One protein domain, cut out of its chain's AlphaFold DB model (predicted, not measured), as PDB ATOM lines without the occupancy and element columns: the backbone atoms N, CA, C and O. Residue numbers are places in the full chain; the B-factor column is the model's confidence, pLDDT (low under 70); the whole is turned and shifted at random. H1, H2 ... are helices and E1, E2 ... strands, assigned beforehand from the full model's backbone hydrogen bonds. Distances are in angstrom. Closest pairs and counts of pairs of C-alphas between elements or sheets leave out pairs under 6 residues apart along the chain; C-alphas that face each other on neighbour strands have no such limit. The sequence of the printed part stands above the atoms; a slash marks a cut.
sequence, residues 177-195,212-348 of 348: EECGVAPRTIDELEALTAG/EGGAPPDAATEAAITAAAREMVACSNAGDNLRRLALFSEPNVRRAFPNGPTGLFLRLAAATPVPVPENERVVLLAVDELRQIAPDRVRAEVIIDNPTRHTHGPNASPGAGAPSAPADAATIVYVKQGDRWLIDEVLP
ATOM      1  N   GLU A 177      -2.864   1.473  42.923       90.38
ATOM      2  CA  GLU A 177      -2.020   1.356  41.734       90.38
ATOM      3  C   GLU A 177      -1.863  -0.089  41.255       90.38
ATOM      4  O   GLU A 177      -1.700  -0.309  40.057       90.38
ATOM      5  N   GLU A 178      -2.014  -1.055  42.160       93.25
ATOM      6  CA  GLU A 178      -1.951  -2.485  41.863       93.25
ATOM      7  C   GLU A 178      -3.302  -3.066  41.401       93.25
ATOM      8  O   GLU A 178      -3.345  -4.149  40.823       93.25
ATOM      9  N   CYS A 179      -4.412  -2.335  41.572       95.38
ATOM     10  CA  CYS A 179      -5.713  -2.685  40.994       95.38
ATOM     11  C   CYS A 179      -5.768  -2.255  39.513       95.38
ATOM     12  O   CYS A 179      -6.227  -1.155  39.164       95.38
ATOM     13  N   GLY A 180      -5.241  -3.112  38.633       93.94
ATOM     14  CA  GLY A 180      -5.101  -2.856  37.194       93.94
ATOM     15  C   GLY A 180      -6.328  -3.243  36.362       93.94
ATOM     16  O   GLY A 180      -6.596  -2.633  35.324       93.94
ATOM     17  N   VAL A 181      -7.108  -4.213  36.835       95.06
ATOM     18  CA  VAL A 181      -8.263  -4.795  36.145       95.06
ATOM     19  C   VAL A 181      -9.314  -3.765  35.764       95.06
ATOM     20  O   VAL A 181      -9.773  -3.009  36.612       95.06
ATOM     21  N   ALA A 182      -9.745  -3.746  34.501       95.06
ATOM     22  CA  ALA A 182     -10.846  -2.889  34.067       95.06
ATOM     23  C   ALA A 182     -12.134  -3.184  34.868       95.06
ATOM     24  O   ALA A 182     -12.433  -4.353  35.119       95.06
ATOM     25  N   PRO A 183     -12.898  -2.156  35.281       94.88
ATOM     26  CA  PRO A 183     -14.120  -2.369  36.047       94.88
ATOM     27  C   PRO A 183     -15.152  -3.114  35.202       94.88
ATOM     28  O   PRO A 183     -15.293  -2.821  34.013       94.88
ATOM     29  N   ARG A 184     -15.917  -4.016  35.827       93.62
ATOM     30  CA  ARG A 184     -17.175  -4.478  35.227       93.62
ATOM     31  C   ARG A 184     -18.132  -3.303  35.090       93.62
ATOM     32  O   ARG A 184     -18.151  -2.410  35.940       93.62
ATOM     33  N   THR A 185     -18.955  -3.315  34.053       93.50
ATOM     34  CA  THR A 185     -20.034  -2.332  33.928       93.50
ATOM     35  C   THR A 185     -21.272  -2.774  34.710       93.50
ATOM     36  O   THR A 185     -21.451  -3.953  35.024       93.50
ATOM     37  N   ILE A 186     -22.137  -1.814  35.047       91.19
ATOM     38  CA  ILE A 186     -23.432  -2.111  35.675       91.19
ATOM     39  C   ILE A 186     -24.285  -2.960  34.726       91.19
ATOM     40  O   ILE A 186     -24.812  -3.982  35.152       91.19
ATOM     41  N   ASP A 187     -24.318  -2.604  33.440       90.81
ATOM     42  CA  ASP A 187     -25.052  -3.340  32.407       90.81
ATOM     43  C   ASP A 187     -24.567  -4.793  32.283       90.81
ATOM     44  O   ASP A 187     -25.378  -5.709  32.168       90.81
ATOM     45  N   GLU A 188     -23.251  -5.035  32.354       91.31
ATOM     46  CA  GLU A 188     -22.692  -6.392  32.393       91.31
ATOM     47  C   GLU A 188     -23.164  -7.164  33.627       91.31
ATOM     48  O   GLU A 188     -23.559  -8.321  33.515       91.31
ATOM     49  N   LEU A 189     -23.132  -6.545  34.811       90.19
ATOM     50  CA  LEU A 189     -23.540  -7.198  36.055       90.19
ATOM     51  C   LEU A 189     -25.040  -7.534  36.057       90.19
ATOM     52  O   LEU A 189     -25.436  -8.629  36.467       90.19
ATOM     53  N   GLU A 190     -25.871  -6.612  35.578       88.75
ATOM     54  CA  GLU A 190     -27.304  -6.830  35.404       88.75
ATOM     55  C   GLU A 190     -27.567  -7.922  34.364       88.75
ATOM     56  O   GLU A 190     -28.321  -8.847  34.645       88.75
ATOM     57  N   ALA A 191     -26.894  -7.899  33.209       89.44
ATOM     58  CA  ALA A 191     -27.047  -8.922  32.176       89.44
ATOM     59  C   ALA A 191     -26.617 -10.319  32.653       89.44
ATOM     60  O   ALA A 191     -27.292 -11.304  32.357       89.44
ATOM     61  N   LEU A 192     -25.527 -10.416  33.421       87.81
ATOM     62  CA  LEU A 192     -25.031 -11.682  33.975       87.81
ATOM     63  C   LEU A 192     -25.992 -12.313  34.980       87.81
ATOM     64  O   LEU A 192     -25.997 -13.534  35.139       87.81
ATOM     65  N   THR A 193     -26.766 -11.487  35.679       85.38
ATOM     66  CA  THR A 193     -27.675 -11.917  36.748       85.38
ATOM     67  C   THR A 193     -29.145 -11.890  36.325       85.38
ATOM     68  O   THR A 193     -30.005 -12.419  37.035       85.38
ATOM     69  N   ALA A 194     -29.447 -11.345  35.145       78.00
ATOM     70  CA  ALA A 194     -30.776 -11.321  34.557       78.00
ATOM     71  C   ALA A 194     -31.280 -12.752  34.324       78.00
ATOM     72  O   ALA A 194     -30.696 -13.530  33.574       78.00
ATOM     73  N   GLY A 195     -32.393 -13.100  34.969       64.94
ATOM     74  CA  GLY A 195     -32.988 -14.434  34.857       64.94
ATOM     75  C   GLY A 195     -32.471 -15.454  35.873       64.94
ATOM     76  O   GLY A 195     -33.001 -16.565  35.903       64.94
ATOM     77  N   GLU A 212      -9.743 -32.597  47.073       61.97
ATOM     78  CA  GLU A 212      -8.529 -32.931  47.804       61.97
ATOM     79  C   GLU A 212      -7.510 -33.496  46.805       61.97
ATOM     80  O   GLU A 212      -7.820 -34.372  45.994       61.97
ATOM     81  N   GLY A 213      -6.280 -32.977  46.833       73.00
ATOM     82  CA  GLY A 213      -5.207 -33.415  45.940       73.00
ATOM     83  C   GLY A 213      -4.757 -32.347  44.943       73.00
ATOM     84  O   GLY A 213      -4.610 -31.181  45.294       73.00
ATOM     85  N   GLY A 214      -4.413 -32.758  43.722       81.25
ATOM     86  CA  GLY A 214      -3.736 -31.914  42.725       81.25
ATOM     87  C   GLY A 214      -2.210 -31.970  42.829       81.25
ATOM     88  O   GLY A 214      -1.678 -32.455  43.824       81.25
ATOM     89  N   ALA A 215      -1.491 -31.527  41.801       90.31
ATOM     90  CA  ALA A 215      -0.027 -31.406  41.827       90.31
ATOM     91  C   ALA A 215       0.377 -29.971  42.212       90.31
ATOM     92  O   ALA A 215      -0.440 -29.064  42.051       90.31
ATOM     93  N   PRO A 216       1.605 -29.721  42.697       92.94
ATOM     94  CA  PRO A 216       2.128 -28.359  42.741       92.94
ATOM     95  C   PRO A 216       2.034 -27.726  41.338       92.94
ATOM     96  O   PRO A 216       2.404 -28.398  40.367       92.94
ATOM     97  N   PRO A 217       1.503 -26.497  41.200       93.56
ATOM     98  CA  PRO A 217       1.497 -25.801  39.919       93.56
ATOM     99  C   PRO A 217       2.929 -25.488  39.460       93.56
ATOM    100  O   PRO A 217       3.883 -25.554  40.236       93.56
ATOM    101  N   ASP A 218       3.092 -25.146  38.182       92.88
ATOM    102  CA  ASP A 218       4.364 -24.595  37.713       92.88
ATOM    103  C   ASP A 218       4.598 -23.175  38.261       92.88
ATOM    104  O   ASP A 218       3.664 -22.474  38.655       92.88
ATOM    105  N   ALA A 219       5.858 -22.729  38.257       91.69
ATOM    106  CA  ALA A 219       6.247 -21.437  38.827       91.69
ATOM    107  C   ALA A 219       5.555 -20.236  38.150       91.69
ATOM    108  O   ALA A 219       5.342 -19.201  38.779       91.69
ATOM    109  N   ALA A 220       5.199 -20.356  36.866       92.62
ATOM    110  CA  ALA A 220       4.491 -19.298  36.149       92.62
ATOM    111  C   ALA A 220       3.040 -19.178  36.631       92.62
ATOM    112  O   ALA A 220       2.522 -18.074  36.794       92.62
ATOM    113  N   THR A 221       2.395 -20.313  36.880       94.31
ATOM    114  CA  THR A 221       1.046 -20.392  37.427       94.31
ATOM    115  C   THR A 221       1.024 -19.934  38.878       94.31
ATOM    116  O   THR A 221       0.177 -19.119  39.224       94.31
ATOM    117  N   GLU A 222       1.983 -20.361  39.699       92.94
ATOM    118  CA  GLU A 222       2.144 -19.881  41.077       92.94
ATOM    119  C   GLU A 222       2.256 -18.352  41.130       92.94
ATOM    120  O   GLU A 222       1.447 -17.695  41.784       92.94
ATOM    121  N   ALA A 223       3.163 -17.763  40.343       91.19
ATOM    122  CA  ALA A 223       3.313 -16.311  40.267       91.19
ATOM    123  C   ALA A 223       2.025 -15.604  39.803       91.19
ATOM    124  O   ALA A 223       1.683 -14.536  40.315       91.19
ATOM    125  N   ALA A 224       1.293 -16.192  38.852       94.06
ATOM    126  CA  ALA A 224       0.046 -15.623  38.350       94.06
ATOM    127  C   ALA A 224      -1.088 -15.665  39.391       94.06
ATOM    128  O   ALA A 224      -1.871 -14.718  39.468       94.06
ATOM    129  N   ILE A 225      -1.168 -16.724  40.201       95.94
ATOM    130  CA  ILE A 225      -2.147 -16.843  41.289       95.94
ATOM    131  C   ILE A 225      -1.824 -15.862  42.415       95.94
ATOM    132  O   ILE A 225      -2.715 -15.147  42.871       95.94
ATOM    133  N   THR A 226      -0.549 -15.736  42.792       93.25
ATOM    134  CA  THR A 226      -0.108 -14.735  43.773       93.25
ATOM    135  C   THR A 226      -0.416 -13.314  43.299       93.25
ATOM    136  O   THR A 226      -0.931 -12.503  44.067       93.25
ATOM    137  N   ALA A 227      -0.188 -13.012  42.016       93.75
ATOM    138  CA  ALA A 227      -0.549 -11.721  41.435       93.75
ATOM    139  C   ALA A 227      -2.070 -11.475  41.438       93.75
ATOM    140  O   ALA A 227      -2.503 -10.367  41.747       93.75
ATOM    141  N   ALA A 228      -2.888 -12.494  41.149       95.56
ATOM    142  CA  ALA A 228      -4.347 -12.383  41.195       95.56
ATOM    143  C   ALA A 228      -4.867 -12.128  42.623       95.56
ATOM    144  O   ALA A 228      -5.732 -11.271  42.819       95.56
ATOM    145  N   ALA A 229      -4.310 -12.816  43.627       95.62
ATOM    146  CA  ALA A 229      -4.615 -12.569  45.037       95.62
ATOM    147  C   ALA A 229      -4.220 -11.142  45.456       95.62
ATOM    148  O   ALA A 229      -4.995 -10.439  46.109       95.62
ATOM    149  N   ARG A 230      -3.042 -10.677  45.020       94.94
ATOM    150  CA  ARG A 230      -2.553  -9.321  45.299       94.94
ATOM    151  C   ARG A 230      -3.432  -8.243  44.657       94.94
ATOM    152  O   ARG A 230      -3.811  -7.290  45.333       94.94
ATOM    153  N   GLU A 231      -3.837  -8.429  43.400       96.00
ATOM    154  CA  GLU A 231      -4.765  -7.532  42.693       96.00
ATOM    155  C   GLU A 231      -6.145  -7.485  43.381       96.00
ATOM    156  O   GLU A 231      -6.763  -6.422  43.483       96.00
ATOM    157  N   MET A 232      -6.616  -8.611  43.929       96.12
ATOM    158  CA  MET A 232      -7.864  -8.681  44.697       96.12
ATOM    159  C   MET A 232      -7.822  -7.849  45.981       96.12
ATOM    160  O   MET A 232      -8.755  -7.081  46.258       96.12
ATOM    161  N   VAL A 233      -6.738  -7.960  46.750       95.25
ATOM    162  CA  VAL A 233      -6.525  -7.133  47.946       95.25
ATOM    163  C   VAL A 233      -6.407  -5.657  47.555       95.25
ATOM    164  O   VAL A 233      -7.083  -4.815  48.146       95.25
ATOM    165  N   ALA A 234      -5.672  -5.341  46.485       96.00
ATOM    166  CA  ALA A 234      -5.515  -3.980  45.973       96.00
ATOM    167  C   ALA A 234      -6.848  -3.319  45.593       96.00
ATOM    168  O   ALA A 234      -7.133  -2.190  45.999       96.00
ATOM    169  N   CYS A 235      -7.704  -4.018  44.840       96.44
ATOM    170  CA  CYS A 235      -9.015  -3.488  44.459       96.44
ATOM    171  C   CYS A 235      -9.944  -3.310  45.667       96.44
ATOM    172  O   CYS A 235     -10.752  -2.378  45.691       96.44
ATOM    173  N   SER A 236      -9.803  -4.163  46.685       94.44
ATOM    174  CA  SER A 236     -10.534  -4.038  47.949       94.44
ATOM    175  C   SER A 236     -10.073  -2.806  48.739       94.44
ATOM    176  O   SER A 236     -10.904  -1.982  49.115       94.44
ATOM    177  N   ASN A 237      -8.758  -2.610  48.889       94.31
ATOM    178  CA  ASN A 237      -8.165  -1.433  49.533       94.31
ATOM    179  C   ASN A 237      -8.440  -0.126  48.775       94.31
ATOM    180  O   ASN A 237      -8.487   0.945  49.374       94.31
ATOM    181  N   ALA A 238      -8.648  -0.183  47.458       94.56
ATOM    182  CA  ALA A 238      -9.050   0.975  46.663       94.56
ATOM    183  C   ALA A 238     -10.525   1.375  46.862       94.56
ATOM    184  O   ALA A 238     -10.927   2.441  46.395       94.56
ATOM    185  N   GLY A 239     -11.338   0.522  47.499       93.25
ATOM    186  CA  GLY A 239     -12.787   0.699  47.584       93.25
ATOM    187  C   GLY A 239     -13.500   0.571  46.230       93.25
ATOM    188  O   GLY A 239     -14.643   1.011  46.092       93.25
ATOM    189  N   ASP A 240     -12.845  -0.001  45.211       94.50
ATOM    190  CA  ASP A 240     -13.375  -0.098  43.847       94.50
ATOM    191  C   ASP A 240     -14.104  -1.433  43.652       94.50
ATOM    192  O   ASP A 240     -13.544  -2.447  43.225       94.50
ATOM    193  N   ASN A 241     -15.393  -1.434  43.995       92.25
ATOM    194  CA  ASN A 241     -16.227  -2.633  43.955       92.25
ATOM    195  C   ASN A 241     -16.384  -3.220  42.546       92.25
ATOM    196  O   ASN A 241     -16.456  -4.440  42.409       92.25
ATOM    197  N   LEU A 242     -16.436  -2.388  41.504       95.06
ATOM    198  CA  LEU A 242     -16.631  -2.856  40.128       95.06
ATOM    199  C   LEU A 242     -15.362  -3.489  39.554       95.06
ATOM    200  O   LEU A 242     -15.451  -4.505  38.859       95.06
ATOM    201  N   ARG A 243     -14.181  -2.950  39.880       95.75
ATOM    202  CA  ARG A 243     -12.902  -3.616  39.582       95.75
ATOM    203  C   ARG A 243     -12.725  -4.886  40.394       95.75
ATOM    204  O   ARG A 243     -12.348  -5.909  39.833       95.75
ATOM    205  N   ARG A 244     -13.087  -4.869  41.678       95.19
ATOM    206  CA  ARG A 244     -13.058  -6.071  42.517       95.19
ATOM    207  C   ARG A 244     -13.932  -7.182  41.927       95.19
ATOM    208  O   ARG A 244     -13.468  -8.304  41.778       95.19
ATOM    209  N   LEU A 245     -15.164  -6.875  41.509       95.06
ATOM    210  CA  LEU A 245     -16.060  -7.842  40.856       95.06
ATOM    211  C   LEU A 245     -15.516  -8.374  39.519       95.06
ATOM    212  O   LEU A 245     -15.847  -9.495  39.130       95.06
ATOM    213  N   ALA A 246     -14.675  -7.615  38.813       96.00
ATOM    214  CA  ALA A 246     -14.025  -8.052  37.574       96.00
ATOM    215  C   ALA A 246     -12.988  -9.170  37.773       96.00
ATOM    216  O   ALA A 246     -12.573  -9.793  36.795       96.00
ATOM    217  N   LEU A 247     -12.589  -9.439  39.018       97.19
ATOM    218  CA  LEU A 247     -11.693 -10.537  39.383       97.19
ATOM    219  C   LEU A 247     -12.427 -11.851  39.650       97.19
ATOM    220  O   LEU A 247     -11.786 -12.889  39.759       97.19
ATOM    221  N   PHE A 248     -13.756 -11.827  39.735       96.62
ATOM    222  CA  PHE A 248     -14.567 -13.021  39.953       96.62
ATOM    223  C   PHE A 248     -15.061 -13.594  38.630       96.62
ATOM    224  O   PHE A 248     -15.381 -12.848  37.702       96.62
ATOM    225  N   SER A 249     -15.148 -14.920  38.544       95.69
ATOM    226  CA  SER A 249     -15.727 -15.618  37.396       95.69
ATOM    227  C   SER A 249     -17.220 -15.278  37.245       95.69
ATOM    228  O   SER A 249     -17.900 -14.930  38.214       95.69
ATOM    229  N   GLU A 250     -17.779 -15.411  36.039       93.19
ATOM    230  CA  GLU A 250     -19.230 -15.240  35.868       93.19
ATOM    231  C   GLU A 250     -20.064 -16.210  36.727       93.19
ATOM    232  O   GLU A 250     -21.023 -15.743  37.348       93.19
ATOM    233  N   PRO A 251     -19.738 -17.521  36.825       91.50
ATOM    234  CA  PRO A 251     -20.439 -18.421  37.742       91.50
ATOM    235  C   PRO A 251     -20.405 -17.944  39.195       91.50
ATOM    236  O   PRO A 251     -21.429 -18.015  39.875       91.50
ATOM    237  N   ASN A 252     -19.270 -17.415  39.665       92.88
ATOM    238  CA  ASN A 252     -19.161 -16.861  41.010       92.88
ATOM    239  C   ASN A 252     -20.098 -15.663  41.203       92.88
ATOM    240  O   ASN A 252     -20.905 -15.662  42.130       92.88
ATOM    241  N   VAL A 253     -20.055 -14.689  40.290       92.12
ATOM    242  CA  VAL A 253     -20.909 -13.492  40.350       92.12
ATOM    243  C   VAL A 253     -22.392 -13.879  40.346       92.12
ATOM    244  O   VAL A 253     -23.174 -13.340  41.128       92.12
ATOM    245  N   ARG A 254     -22.792 -14.865  39.534       89.94
ATOM    246  CA  ARG A 254     -24.174 -15.375  39.517       89.94
ATOM    247  C   ARG A 254     -24.585 -16.003  40.850       89.94
ATOM    248  O   ARG A 254     -25.699 -15.751  41.301       89.94
ATOM    249  N   ARG A 255     -23.699 -16.780  41.485       88.75
ATOM    250  CA  ARG A 255     -23.932 -17.362  42.819       88.75
ATOM    251  C   ARG A 255     -24.012 -16.297  43.913       88.75
ATOM    252  O   ARG A 255     -24.838 -16.426  44.809       88.75
ATOM    253  N   ALA A 256     -23.192 -15.248  43.832       87.94
ATOM    254  CA  ALA A 256     -23.193 -14.139  44.788       87.94
ATOM    255  C   ALA A 256     -24.455 -13.262  44.685       87.94
ATOM    256  O   ALA A 256     -24.904 -12.699  45.684       87.94
ATOM    257  N   PHE A 257     -25.052 -13.174  43.492       89.31
ATOM    258  CA  PHE A 257     -26.266 -12.403  43.216       89.31
ATOM    259  C   PHE A 257     -27.374 -13.290  42.619       89.31
ATOM    260  O   PHE A 257     -27.769 -13.109  41.463       89.31
ATOM    261  N   PRO A 258     -27.926 -14.237  43.403       83.00
ATOM    262  CA  PRO A 258     -28.899 -15.210  42.907       83.00
ATOM    263  C   PRO A 258     -30.251 -14.589  42.544       83.00
ATOM    264  O   PRO A 258     -31.034 -15.238  41.870       83.00
ATOM    265  N   ASN A 259     -30.521 -13.354  42.980       82.88
ATOM    266  CA  ASN A 259     -31.709 -12.567  42.626       82.88
ATOM    267  C   ASN A 259     -31.329 -11.236  41.950       82.88
ATOM    268  O   ASN A 259     -32.101 -10.277  41.976       82.88
ATOM    269  N   GLY A 260     -30.108 -11.153  41.416       86.06
ATOM    270  CA  GLY A 260     -29.507  -9.904  40.963       86.06
ATOM    271  C   GLY A 260     -29.027  -8.991  42.103       86.06
ATOM    272  O   GLY A 260     -29.362  -9.191  43.277       86.06
ATOM    273  N   PRO A 261     -28.185  -7.996  41.779       86.81
ATOM    274  CA  PRO A 261     -27.729  -6.996  42.733       86.81
ATOM    275  C   PRO A 261     -28.877  -6.066  43.145       86.81
ATOM    276  O   PRO A 261     -29.727  -5.683  42.345       86.81
ATOM    277  N   THR A 262     -28.894  -5.651  44.413       88.00
ATOM    278  CA  THR A 262     -29.883  -4.668  44.874       88.00
ATOM    279  C   THR A 262     -29.601  -3.290  44.270       88.00
ATOM    280  O   THR A 262     -28.451  -2.921  44.038       88.00
ATOM    281  N   GLY A 263     -30.639  -2.466  44.098       86.00
ATOM    282  CA  GLY A 263     -30.452  -1.084  43.637       86.00
ATOM    283  C   GLY A 263     -29.553  -0.247  44.563       86.00
ATOM    284  O   GLY A 263     -28.851   0.645  44.095       86.00
ATOM    285  N   LEU A 264     -29.526  -0.552  45.868       87.44
ATOM    286  CA  LEU A 264     -28.580   0.058  46.809       87.44
ATOM    287  C   LEU A 264     -27.139  -0.363  46.496       87.44
ATOM    288  O   LEU A 264     -26.268   0.500  46.421       87.44
ATOM    289  N   PHE A 265     -26.898  -1.658  46.272       89.00
ATOM    290  CA  PHE A 265     -25.578  -2.157  45.897       89.00
ATOM    291  C   PHE A 265     -25.074  -1.495  44.614       89.00
ATOM    292  O   PHE A 265     -23.963  -0.978  44.602       89.00
ATOM    293  N   LEU A 266     -25.900  -1.435  43.565       88.25
ATOM    294  CA  LEU A 266     -25.517  -0.823  42.289       88.25
ATOM    295  C   LEU A 266     -25.147   0.657  42.441       88.25
ATOM    296  O   LEU A 266     -24.152   1.104  41.878       88.25
ATOM    297  N   ARG A 267     -25.899   1.414  43.252       87.69
ATOM    298  CA  ARG A 267     -25.576   2.821  43.548       87.69
ATOM    299  C   ARG A 267     -24.250   2.973  44.285       87.69
ATOM    300  O   ARG A 267     -23.494   3.883  43.963       87.69
ATOM    301  N   LEU A 268     -23.977   2.109  45.262       86.56
ATOM    302  CA  LEU A 268     -22.718   2.127  46.011       86.56
ATOM    303  C   LEU A 268     -21.536   1.695  45.138       86.56
ATOM    304  O   LEU A 268     -20.475   2.305  45.204       86.56
ATOM    305  N   ALA A 269     -21.721   0.686  44.287       85.69
ATOM    306  CA  ALA A 269     -20.695   0.215  43.364       85.69
ATOM    307  C   ALA A 269     -20.370   1.248  42.271       85.69
ATOM    308  O   ALA A 269     -19.226   1.330  41.841       85.69
ATOM    309  N   ALA A 270     -21.355   2.046  41.847       82.31
ATOM    310  CA  ALA A 270     -21.179   3.122  40.873       82.31
ATOM    311  C   ALA A 270     -20.650   4.439  41.475       82.31
ATOM    312  O   ALA A 270     -20.350   5.375  40.730       82.31
ATOM    313  N   ALA A 271     -20.564   4.551  42.804       87.69
ATOM    314  CA  ALA A 271     -20.014   5.733  43.455       87.69
ATOM    315  C   ALA A 271     -18.500   5.842  43.213       87.69
ATOM    316  O   ALA A 271     -17.824   4.856  42.925       87.69
ATOM    317  N   THR A 272     -17.952   7.053  43.346       88.38
ATOM    318  CA  THR A 272     -16.500   7.253  43.293       88.38
ATOM    319  C   THR A 272     -15.828   6.403  44.377       88.38
ATOM    320  O   THR A 272     -16.188   6.565  45.546       88.38
ATOM    321  N   PRO A 273     -14.870   5.521  44.023       90.81
ATOM    322  CA  PRO A 273     -14.158   4.718  45.004       90.81
ATOM    323  C   PRO A 273     -13.489   5.603  46.055       90.81
ATOM    324  O   PRO A 273     -12.822   6.585  45.718       90.81
ATOM    325  N   VAL A 274     -13.679   5.252  47.325       90.25
ATOM    326  CA  VAL A 274     -12.998   5.879  48.458       90.25
ATOM    327  C   VAL A 274     -11.937   4.890  48.937       90.25
ATOM    328  O   VAL A 274     -12.310   3.843  49.470       90.25
ATOM    329  N   PRO A 275     -10.638   5.177  48.732       90.69
ATOM    330  CA  PRO A 275      -9.575   4.297  49.191       90.69
ATOM    331  C   PRO A 275      -9.587   4.155  50.710       90.69
ATOM    332  O   PRO A 275      -9.798   5.129  51.435       90.69
ATOM    333  N   VAL A 276      -9.293   2.948  51.174       88.12
ATOM    334  CA  VAL A 276      -9.100   2.644  52.588       88.12
ATOM    335  C   VAL A 276      -7.863   3.408  53.097       88.12
ATOM    336  O   VAL A 276      -6.823   3.410  52.410       88.12
ATOM    337  N   PRO A 277      -7.950   4.078  54.266       84.31
ATOM    338  CA  PRO A 277      -6.801   4.709  54.912       84.31
ATOM    339  C   PRO A 277      -5.637   3.729  55.059       84.31
ATOM    340  O   PRO A 277      -5.856   2.551  55.302       84.31
ATOM    341  N   GLU A 278      -4.394   4.196  54.920       78.12
ATOM    342  CA  GLU A 278      -3.203   3.326  54.880       78.12
ATOM    343  C   GLU A 278      -3.103   2.373  56.082       78.12
ATOM    344  O   GLU A 278      -2.795   1.203  55.909       78.12
ATOM    345  N   ASN A 279      -3.452   2.849  57.277       70.00
ATOM    346  CA  ASN A 279      -3.459   2.080  58.524       70.00
ATOM    347  C   ASN A 279      -4.644   1.102  58.666       70.00
ATOM    348  O   ASN A 279      -4.718   0.389  59.657       70.00
ATOM    349  N   GLU A 280      -5.595   1.115  57.735       80.62
ATOM    350  CA  GLU A 280      -6.769   0.231  57.719       80.62
ATOM    351  C   GLU A 280      -6.736  -0.747  56.533       80.62
ATOM    352  O   GLU A 280      -7.655  -1.548  56.357       80.62
ATOM    353  N   ARG A 281      -5.695  -0.679  55.693       86.50
ATOM    354  CA  ARG A 281      -5.581  -1.504  54.489       86.50
ATOM    355  C   ARG A 281      -5.360  -2.964  54.837       86.50
ATOM    356  O   ARG A 281      -4.479  -3.301  55.616       86.50
ATOM    357  N   VAL A 282      -6.103  -3.830  54.163       88.19
ATOM    358  CA  VAL A 282      -5.888  -5.275  54.210       88.19
ATOM    359  C   VAL A 282      -4.528  -5.601  53.596       88.19
ATOM    360  O   VAL A 282      -4.193  -5.104  52.516       88.19
ATOM    361  N   VAL A 283      -3.760  -6.458  54.258       87.81
ATOM    362  CA  VAL A 283      -2.435  -6.898  53.811       87.81
ATOM    363  C   VAL A 283      -2.529  -8.336  53.321       87.81
ATOM    364  O   VAL A 283      -3.165  -9.166  53.962       87.81
ATOM    365  N   LEU A 284      -1.894  -8.653  52.192       87.75
ATOM    366  CA  LEU A 284      -1.717 -10.039  51.761       87.75
ATOM    367  C   LEU A 284      -0.483 -10.614  52.466       87.75
ATOM    368  O   LEU A 284       0.631 -10.214  52.142       87.75
ATOM    369  N   LEU A 285      -0.680 -11.530  53.416       83.81
ATOM    370  CA  LEU A 285       0.418 -12.129  54.179       83.81
ATOM    371  C   LEU A 285       1.067 -13.286  53.438       83.81
ATOM    372  O   LEU A 285       2.292 -13.377  53.386       83.81
ATOM    373  N   ALA A 286       0.241 -14.163  52.872       84.50
ATOM    374  CA  ALA A 286       0.714 -15.327  52.148       84.50
ATOM    375  C   ALA A 286      -0.323 -15.832  51.142       84.50
ATOM    376  O   ALA A 286      -1.530 -15.606  51.271       84.50
ATOM    377  N   VAL A 287       0.187 -16.542  50.139       89.50
ATOM    378  CA  VAL A 287      -0.591 -17.396  49.246       89.50
ATOM    379  C   VAL A 287       0.087 -18.755  49.301       89.50
ATOM    380  O   VAL A 287       1.122 -18.954  48.673       89.50
ATOM    381  N   ASP A 288      -0.480 -19.652  50.095       89.50
ATOM    382  CA  ASP A 288       0.105 -20.936  50.458       89.50
ATOM    383  C   ASP A 288      -0.740 -22.099  49.917       89.50
ATOM    384  O   ASP A 288      -1.762 -21.924  49.247       89.50
ATOM    385  N   GLU A 289      -0.255 -23.321  50.144       88.75
ATOM    386  CA  GLU A 289      -0.926 -24.570  49.767       88.75
ATOM    387  C   GLU A 289      -1.441 -24.633  48.313       88.75
ATOM    388  O   GLU A 289      -2.478 -25.248  48.038       88.75
ATOM    389  N   LEU A 290      -0.735 -24.027  47.348       93.88
ATOM    390  CA  LEU A 290      -1.212 -24.020  45.967       93.88
ATOM    391  C   LEU A 290      -1.257 -25.437  45.383       93.88
ATOM    392  O   LEU A 290      -0.242 -26.138  45.313       93.88
ATOM    393  N   ARG A 291      -2.431 -25.847  44.893       94.81
ATOM    394  CA  ARG A 291      -2.656 -27.131  44.215       94.81
ATOM    395  C   ARG A 291      -3.316 -26.927  42.859       94.81
ATOM    396  O   ARG A 291      -4.424 -26.402  42.766       94.81
ATOM    397  N   GLN A 292      -2.674 -27.417  41.802       95.31
ATOM    398  CA  GLN A 292      -3.270 -27.556  40.477       95.31
ATOM    399  C   GLN A 292      -4.273 -28.719  40.498       95.31
ATOM    400  O   GLN A 292      -3.879 -29.888  40.463       95.31
ATOM    401  N   ILE A 293      -5.566 -28.399  40.569       94.25
ATOM    402  CA  ILE A 293      -6.663 -29.378  40.682       94.25
ATOM    403  C   ILE A 293      -7.271 -29.753  39.319       94.25
ATOM    404  O   ILE A 293      -7.824 -30.838  39.168       94.25
ATOM    405  N   ALA A 294      -7.126 -28.889  38.309       92.06
ATOM    406  CA  ALA A 294      -7.423 -29.166  36.899       92.06
ATOM    407  C   ALA A 294      -6.519 -28.293  36.005       92.06
ATOM    408  O   ALA A 294      -5.955 -27.335  36.524       92.06
ATOM    409  N   PRO A 295      -6.367 -28.542  34.689       91.75
ATOM    410  CA  PRO A 295      -5.486 -27.738  33.822       91.75
ATOM    411  C   PRO A 295      -5.763 -26.226  33.841       91.75
ATOM    412  O   PRO A 295      -4.862 -25.417  33.645       91.75
ATOM    413  N   ASP A 296      -7.014 -25.850  34.083       94.94
ATOM    414  CA  ASP A 296      -7.510 -24.482  34.159       94.94
ATOM    415  C   ASP A 296      -7.921 -24.079  35.582       94.94
ATOM    416  O   ASP A 296      -8.530 -23.028  35.743       94.94
ATOM    417  N   ARG A 297      -7.627 -24.884  36.617       95.56
ATOM    418  CA  ARG A 297      -8.050 -24.607  38.000       95.56
ATOM    419  C   ARG A 297      -6.958 -24.832  39.033       95.56
ATOM    420  O   ARG A 297      -6.322 -25.889  39.063       95.56
ATOM    421  N   VAL A 298      -6.817 -23.861  39.931       96.19
ATOM    422  CA  VAL A 298      -5.865 -23.887  41.047       96.19
ATOM    423  C   VAL A 298      -6.597 -23.572  42.343       96.19
ATOM    424  O   VAL A 298      -7.347 -22.605  42.408       96.19
ATOM    425  N   ARG A 299      -6.364 -24.377  43.378       94.44
ATOM    426  CA  ARG A 299      -6.713 -24.053  44.764       94.44
ATOM    427  C   ARG A 299      -5.516 -23.363  45.410       94.44
ATOM    428  O   ARG A 299      -4.399 -23.825  45.205       94.44
ATOM    429  N   ALA A 300      -5.749 -22.328  46.205       93.88
ATOM    430  CA  ALA A 300      -4.746 -21.737  47.084       93.88
ATOM    431  C   ALA A 300      -5.370 -21.372  48.433       93.88
ATOM    432  O   ALA A 300      -6.555 -21.038  48.499       93.88
ATOM    433  N   GLU A 301      -4.571 -21.412  49.488       92.25
ATOM    434  CA  GLU A 301      -4.895 -20.781  50.759       92.25
ATOM    435  C   GLU A 301      -4.385 -19.340  50.720       92.25
ATOM    436  O   GLU A 301      -3.205 -19.092  50.487       92.25
ATOM    437  N   VAL A 302      -5.286 -18.374  50.874       90.69
ATOM    438  CA  VAL A 302      -4.942 -16.951  50.886       90.69
ATOM    439  C   VAL A 302      -5.074 -16.446  52.307       90.69
ATOM    440  O   VAL A 302      -6.163 -16.487  52.879       90.69
ATOM    441  N   ILE A 303      -3.962 -15.966  52.853       86.31
ATOM    442  CA  ILE A 303      -3.866 -15.468  54.220       86.31
ATOM    443  C   ILE A 303      -3.729 -13.954  54.155       86.31
ATOM    444  O   ILE A 303      -2.803 -13.428  53.529       86.31
ATOM    445  N   ILE A 304      -4.655 -13.250  54.794       86.62
ATOM    446  CA  ILE A 304      -4.671 -11.794  54.855       86.62
ATOM    447  C   ILE A 304      -4.658 -11.308  56.298       86.62
ATOM    448  O   ILE A 304      -5.175 -11.959  57.203       86.62
ATOM    449  N   ASP A 305      -4.114 -10.116  56.489       83.00
ATOM    450  CA  ASP A 305      -4.296  -9.350  57.709       83.00
ATOM    451  C   ASP A 305      -5.331  -8.257  57.472       83.00
ATOM    452  O   ASP A 305      -5.254  -7.533  56.477       83.00
ATOM    453  N   ASN A 306      -6.307  -8.136  58.369       82.44
ATOM    454  CA  ASN A 306      -7.280  -7.054  58.332       82.44
ATOM    455  C   ASN A 306      -7.102  -6.161  59.567       82.44
ATOM    456  O   ASN A 306      -7.701  -6.469  60.602       82.44
ATOM    457  N   PRO A 307      -6.386  -5.023  59.445       71.44
ATOM    458  CA  PRO A 307      -6.129  -4.081  60.539       71.44
ATOM    459  C   PRO A 307      -7.374  -3.673  61.334       71.44
ATOM    460  O   PRO A 307      -7.316  -3.480  62.541       71.44
ATOM    461  N   THR A 308      -8.544  -3.591  60.690       69.31
ATOM    462  CA  THR A 308      -9.793  -3.199  61.370       69.31
ATOM    463  C   THR A 308     -10.373  -4.276  62.291       69.31
ATOM    464  O   THR A 308     -11.258  -3.978  63.094       69.31
ATOM    465  N   ARG A 309      -9.913  -5.529  62.166       65.88
ATOM    466  CA  ARG A 309     -10.264  -6.629  63.081       65.88
ATOM    467  C   ARG A 309      -9.334  -6.699  64.283       65.88
ATOM    468  O   ARG A 309      -9.690  -7.346  65.267       65.88
ATOM    469  N   HIS A 310      -8.190  -6.021  64.226       63.56
ATOM    470  CA  HIS A 310      -7.351  -5.833  65.395       63.56
ATOM    471  C   HIS A 310      -8.040  -4.852  66.331       63.56
ATOM    472  O   HIS A 310      -8.591  -3.824  65.932       63.56
ATOM    473  N   THR A 311      -8.045  -5.187  67.610       52.12
ATOM    474  CA  THR A 311      -8.715  -4.431  68.670       52.12
ATOM    475  C   THR A 311      -7.984  -3.132  69.033       52.12
ATOM    476  O   THR A 311      -8.370  -2.478  69.998       52.12
ATOM    477  N   HIS A 312      -6.995  -2.718  68.234       53.66
ATOM    478  CA  HIS A 312      -5.978  -1.722  68.593       53.66
ATOM    479  C   HIS A 312      -6.055  -0.408  67.780       53.66
ATOM    480  O   HIS A 312      -5.193   0.466  67.883       53.66
ATOM    481  N   GLY A 313      -7.103  -0.221  66.966       41.66
ATOM    482  CA  GLY A 313      -7.323   0.992  66.164       41.66
ATOM    483  C   GLY A 313      -8.178   2.077  66.849       41.66
ATOM    484  O   GLY A 313      -8.940   1.788  67.769       41.66
ATOM    485  N   PRO A 314      -8.172   3.335  66.358       40.56
ATOM    486  CA  PRO A 314      -8.985   4.437  66.907       40.56
ATOM    487  C   PRO A 314     -10.511   4.210  66.826       40.56
ATOM    488  O   PRO A 314     -11.271   4.948  67.449       40.56
ATOM    489  N   ASN A 315     -10.953   3.192  66.076       38.53
ATOM    490  CA  ASN A 315     -12.347   2.752  65.961       38.53
ATOM    491  C   ASN A 315     -12.664   1.500  66.809       38.53
ATOM    492  O   ASN A 315     -13.774   0.969  66.723       38.53
ATOM    493  N   ALA A 316     -11.718   1.010  67.616       44.66
ATOM    494  CA  ALA A 316     -11.939  -0.124  68.501       44.66
ATOM    495  C   ALA A 316     -12.954   0.239  69.594       44.66
ATOM    496  O   ALA A 316     -12.855   1.270  70.263       44.66
ATOM    497  N   SER A 317     -13.966  -0.610  69.777       33.50
ATOM    498  CA  SER A 317     -14.929  -0.427  70.865       33.50
ATOM    499  C   SER A 317     -14.222  -0.629  72.214       33.50
ATOM    500  O   SER A 317     -13.612  -1.683  72.414       33.50
ATOM    501  N   PRO A 318     -14.316   0.325  73.160       32.50
ATOM    502  CA  PRO A 318     -13.651   0.210  74.449       32.50
ATOM    503  C   PRO A 318     -14.308  -0.922  75.246       32.50
ATOM    504  O   PRO A 318     -15.425  -0.775  75.741       32.50
ATOM    505  N   GLY A 319     -13.640  -2.075  75.334       35.72
ATOM    506  CA  GLY A 319     -14.105  -3.212  76.137       35.72
ATOM    507  C   GLY A 319     -13.802  -4.610  75.597       35.72
ATOM    508  O   GLY A 319     -14.036  -5.578  76.317       35.72
ATOM    509  N   ALA A 320     -13.271  -4.761  74.382       33.91
ATOM    510  CA  ALA A 320     -12.891  -6.074  73.863       33.91
ATOM    511  C   ALA A 320     -11.401  -6.343  74.115       33.91
ATOM    512  O   ALA A 320     -10.572  -6.136  73.241       33.91
ATOM    513  N   GLY A 321     -11.063  -6.840  75.309       35.41
ATOM    514  CA  GLY A 321      -9.761  -7.465  75.592       35.41
ATOM    515  C   GLY A 321      -9.594  -8.810  74.875       35.41
ATOM    516  O   GLY A 321      -9.285  -9.815  75.514       35.41
ATOM    517  N   ALA A 322      -9.891  -8.856  73.577       36.66
ATOM    518  CA  ALA A 322      -9.663 -10.022  72.743       36.66
ATOM    519  C   ALA A 322      -8.227  -9.965  72.196       36.66
ATOM    520  O   ALA A 322      -7.772  -8.870  71.856       36.66
ATOM    521  N   PRO A 323      -7.519 -11.109  72.129       41.50
ATOM    522  CA  PRO A 323      -6.212 -11.180  71.482       41.50
ATOM    523  C   PRO A 323      -6.313 -10.633  70.053       41.50
ATOM    524  O   PRO A 323      -7.372 -10.785  69.436       41.50
ATOM    525  N   SER A 324      -5.223 -10.043  69.544       48.09
ATOM    526  CA  SER A 324      -5.027  -9.755  68.116       48.09
ATOM    527  C   SER A 324      -5.640 -10.898  67.305       48.09
ATOM    528  O   SER A 324      -5.242 -12.060  67.478       48.09
ATOM    529  N   ALA A 325      -6.695 -10.611  66.539       48.53
ATOM    530  CA  ALA A 325      -7.410 -11.653  65.819       48.53
ATOM    531  C   ALA A 325      -6.402 -12.371  64.903       48.53
ATOM    532  O   ALA A 325      -5.594 -11.695  64.264       48.53
ATOM    533  N   PRO A 326      -6.381 -13.717  64.866       54.81
ATOM    534  CA  PRO A 326      -5.496 -14.418  63.947       54.81
ATOM    535  C   PRO A 326      -5.780 -13.952  62.516       54.81
ATOM    536  O   PRO A 326      -6.925 -13.631  62.191       54.81
ATOM    537  N   ALA A 327      -4.735 -13.928  61.687       66.25
ATOM    538  CA  ALA A 327      -4.850 -13.634  60.265       66.25
ATOM    539  C   ALA A 327      -6.019 -14.411  59.641       66.25
ATOM    540  O   ALA A 327      -6.215 -15.597  59.926       66.25
ATOM    541  N   ASP A 328      -6.788 -13.740  58.789       80.81
ATOM    542  CA  ASP A 328      -7.914 -14.359  58.108       80.81
ATOM    543  C   ASP A 328      -7.362 -15.242  56.985       80.81
ATOM    544  O   ASP A 328      -6.751 -14.751  56.035       80.81
ATOM    545  N   ALA A 329      -7.588 -16.547  57.082       85.69
ATOM    546  CA  ALA A 329      -7.310 -17.487  56.006       85.69
ATOM    547  C   ALA A 329      -8.604 -17.803  55.252       85.69
ATOM    548  O   ALA A 329      -9.660 -17.978  55.853       85.69
ATOM    549  N   ALA A 330      -8.519 -17.875  53.926       87.94
ATOM    550  CA  ALA A 330      -9.599 -18.359  53.080       87.94
ATOM    551  C   ALA A 330      -9.039 -19.294  52.011       87.94
ATOM    552  O   ALA A 330      -8.036 -18.998  51.358       87.94
ATOM    553  N   THR A 331      -9.724 -20.410  51.771       91.62
ATOM    554  CA  THR A 331      -9.428 -21.251  50.610       91.62
ATOM    555  C   THR A 331     -10.090 -20.641  49.378       91.62
ATOM    556  O   THR A 331     -11.311 -20.474  49.331       91.62
ATOM    557  N   ILE A 332      -9.297 -20.337  48.351       94.44
ATOM    558  CA  ILE A 332      -9.774 -19.762  47.091       94.44
ATOM    559  C   ILE A 332      -9.504 -20.728  45.940       94.44
ATOM    560  O   ILE A 332      -8.392 -21.233  45.776       94.44
ATOM    561  N   VAL A 333     -10.522 -20.959  45.108       95.56
ATOM    562  CA  VAL A 333     -10.373 -21.664  43.830       95.56
ATOM    563  C   VAL A 333     -10.356 -20.647  42.702       95.56
ATOM    564  O   VAL A 333     -11.314 -19.898  42.501       95.56
ATOM    565  N   TYR A 334      -9.275 -20.661  41.935       97.19
ATOM    566  CA  TYR A 334      -9.085 -19.855  40.742       97.19
ATOM    567  C   TYR A 334      -9.378 -20.676  39.490       97.19
ATOM    568  O   TYR A 334      -9.027 -21.854  39.415       97.19
ATOM    569  N   VAL A 335      -9.974 -20.037  38.483       97.12
ATOM    570  CA  VAL A 335     -10.210 -20.595  37.148       97.12
ATOM    571  C   VAL A 335      -9.539 -19.731  36.084       97.12
ATOM    572  O   VAL A 335      -9.614 -18.502  36.126       97.12
ATOM    573  N   LYS A 336      -8.879 -20.360  35.112       96.56
ATOM    574  CA  LYS A 336      -8.223 -19.679  33.998       96.56
ATOM    575  C   LYS A 336      -9.244 -19.342  32.913       96.56
ATOM    576  O   LYS A 336      -9.885 -20.230  32.357       96.56
ATOM    577  N   GLN A 337      -9.375 -18.063  32.577       93.50
ATOM    578  CA  GLN A 337     -10.212 -17.574  31.481       93.50
ATOM    579  C   GLN A 337      -9.395 -16.631  30.595       93.50
ATOM    580  O   GLN A 337      -9.021 -15.531  31.002       93.50
ATOM    581  N   GLY A 338      -9.092 -17.083  29.374       90.88
ATOM    582  CA  GLY A 338      -8.134 -16.401  28.504       90.88
ATOM    583  C   GLY A 338      -6.762 -16.303  29.178       90.88
ATOM    584  O   GLY A 338      -6.221 -17.308  29.644       90.88
ATOM    585  N   ASP A 339      -6.237 -15.084  29.271       89.62
ATOM    586  CA  ASP A 339      -4.924 -14.796  29.862       89.62
ATOM    587  C   ASP A 339      -4.979 -14.487  31.369       89.62
ATOM    588  O   ASP A 339      -3.978 -14.075  31.952       89.62
ATOM    589  N   ARG A 340      -6.138 -14.658  32.023       92.62
ATOM    590  CA  ARG A 340      -6.333 -14.284  33.433       92.62
ATOM    591  C   ARG A 340      -6.802 -15.449  34.289       92.62
ATOM    592  O   ARG A 340      -7.508 -16.339  33.822       92.62
ATOM    593  N   TRP A 341      -6.443 -15.388  35.565       97.00
ATOM    594  CA  TRP A 341      -6.998 -16.232  36.616       97.00
ATOM    595  C   TRP A 341      -8.064 -15.440  37.364       97.00
ATOM    596  O   TRP A 341      -7.799 -14.335  37.831       97.00
ATOM    597  N   LEU A 342      -9.272 -15.989  37.439       97.75
ATOM    598  CA  LEU A 342     -10.404 -15.384  38.131       97.75
ATOM    599  C   LEU A 342     -10.792 -16.223  39.340       97.75
ATOM    600  O   LEU A 342     -10.691 -17.446  39.307       97.75
ATOM    601  N   ILE A 343     -11.289 -15.569  40.378       97.50
ATOM    602  CA  ILE A 343     -11.812 -16.207  41.582       97.50
ATOM    603  C   ILE A 343     -13.150 -16.869  41.241       97.50
ATOM    604  O   ILE A 343     -14.128 -16.188  40.921       97.50
ATOM    605  N   ASP A 344     -13.201 -18.197  41.297       95.12
ATOM    606  CA  ASP A 344     -14.426 -18.963  41.063       95.12
ATOM    607  C   ASP A 344     -15.138 -19.309  42.372       95.12
ATOM    608  O   ASP A 344     -16.367 -19.253  42.449       95.12
ATOM    609  N   GLU A 345     -14.392 -19.612  43.433       92.00
ATOM    610  CA  GLU A 345     -14.947 -19.992  44.737       92.00
ATOM    611  C   GLU A 345     -14.097 -19.405  45.866       92.00
ATOM    612  O   GLU A 345     -12.874 -19.335  45.753       92.00
ATOM    613  N   VAL A 346     -14.756 -18.969  46.942       89.06
ATOM    614  CA  VAL A 346     -14.127 -18.477  48.175       89.06
ATOM    615  C   VAL A 346     -14.785 -19.210  49.329       89.06
ATOM    616  O   VAL A 346     -16.014 -19.202  49.436       89.06
ATOM    617  N   LEU A 347     -13.978 -19.858  50.157       79.31
ATOM    618  CA  LEU A 347     -14.425 -20.730  51.233       79.31
ATOM    619  C   LEU A 347     -13.746 -20.266  52.535       79.31
ATOM    620  O   LEU A 347     -12.531 -20.037  52.506       79.31
ATOM    621  N   PRO A 348     -14.526 -20.034  53.609       64.06
ATOM    622  CA  PRO A 348     -14.026 -19.515  54.880       64.06
ATOM    623  C   PRO A 348     -13.214 -20.539  55.673       64.06
ATOM    624  O   PRO A 348     -13.292 -21.750  55.349       64.06
TER     625      PRO A 348
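Overview. This is residues 177 to 195 and 212 to 348 of the 348 residues of the protein "Cytochrome c" of Chloroflexia bacterium (UniProt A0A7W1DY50). A strongly twisted sheet of four strands, E1 to E4, curls round one long helix, H2. Four short helices gather to one side of this core: H3 by one end of H2, H4 by the edge strand E4, and H1 and H5 farthest out. The long loop of residues 306 to 327, between E2 and E3, reaches away from the body. The printed part has 156 residues with five named helices followed by four named strands, the sheet running E1, E2, E3, E4, antiparallel throughout; the class is mixed, helices and strands. The whole is compact, with a radius of gyration of the C-alphas of 16.8 A and spans of 49 by 39 by 29 A.

Along the chain. H1 is residues 186 to 193, beginning at C-alpha 186 at (-23.432, -2.111, 35.675). After the cut, H2, residues 219 to 237, measures 26.9 A from C-alpha 219 at (6.247, -21.437, 38.827) to its last. H3 is residues 241 to 245, H4 residues 250 to 256 and H5 residues 263 to 269. E1, residues 283 to 294, measures 28.4 A and bends by 59 degrees at residue 286. E2, residues 297 to 305, measures 25.2 A; E3, residues 328 to 337, 26.9 A; E4, residues 340 to 347, 20.6 A, ending at C-alpha 347 at (-14.425, -20.730, 51.233).

Arrangement. The sheet is a meander, each strand the antiparallel neighbour of the one before, and E1 and E2, E2 and E3, and E3 and E4 are hairpins. Within hydrogen-bond range are N 288 and O 301 of E1 and E2, 2.8 A, N 300 and O 332 of E2 and E3, 2.9 A, and N 333 and O 345 of E3 and E4, 2.9 A. H2 is on one face of the sheet, making two layers, helix over sheet; its closest C-alphas to E1 are those of Thr 226 and Val 287, 6.1 A. H2 touches H3 with residues 232 to 236 alone, closest at the C-alphas of Cys 235 and Arg 244, 5.2 A. H4 only grazes the sheet, its closest C-alphas to E4 being those of Asn 252 and Asp 344, 5.2 A. H1 touches H4, about perpendicular at 82 degrees, with the C-alphas of Thr 193 and Arg 254 closest, 5.6 A. H5 is close to H3 but not clearly touching, the C-alphas of Asn 241 and Ala 269 being closest, 5.3 A. In the five helices every O i to N i+4 pair is within hydrogen-bond range.

Size, cuts and confidence. The C-alphas farthest apart, of Pro 295 and Pro 318, are 50.0 A apart. Residues 196 to 211 are not printed, and C-alphas 195 and 212 are 33.3 A apart across the cut. H5 to E1 and E2 to E3 are long links. The mean pLDDT of the printed part is 84.5; residues 195, 212, 308 to 327 and 348 are under 70.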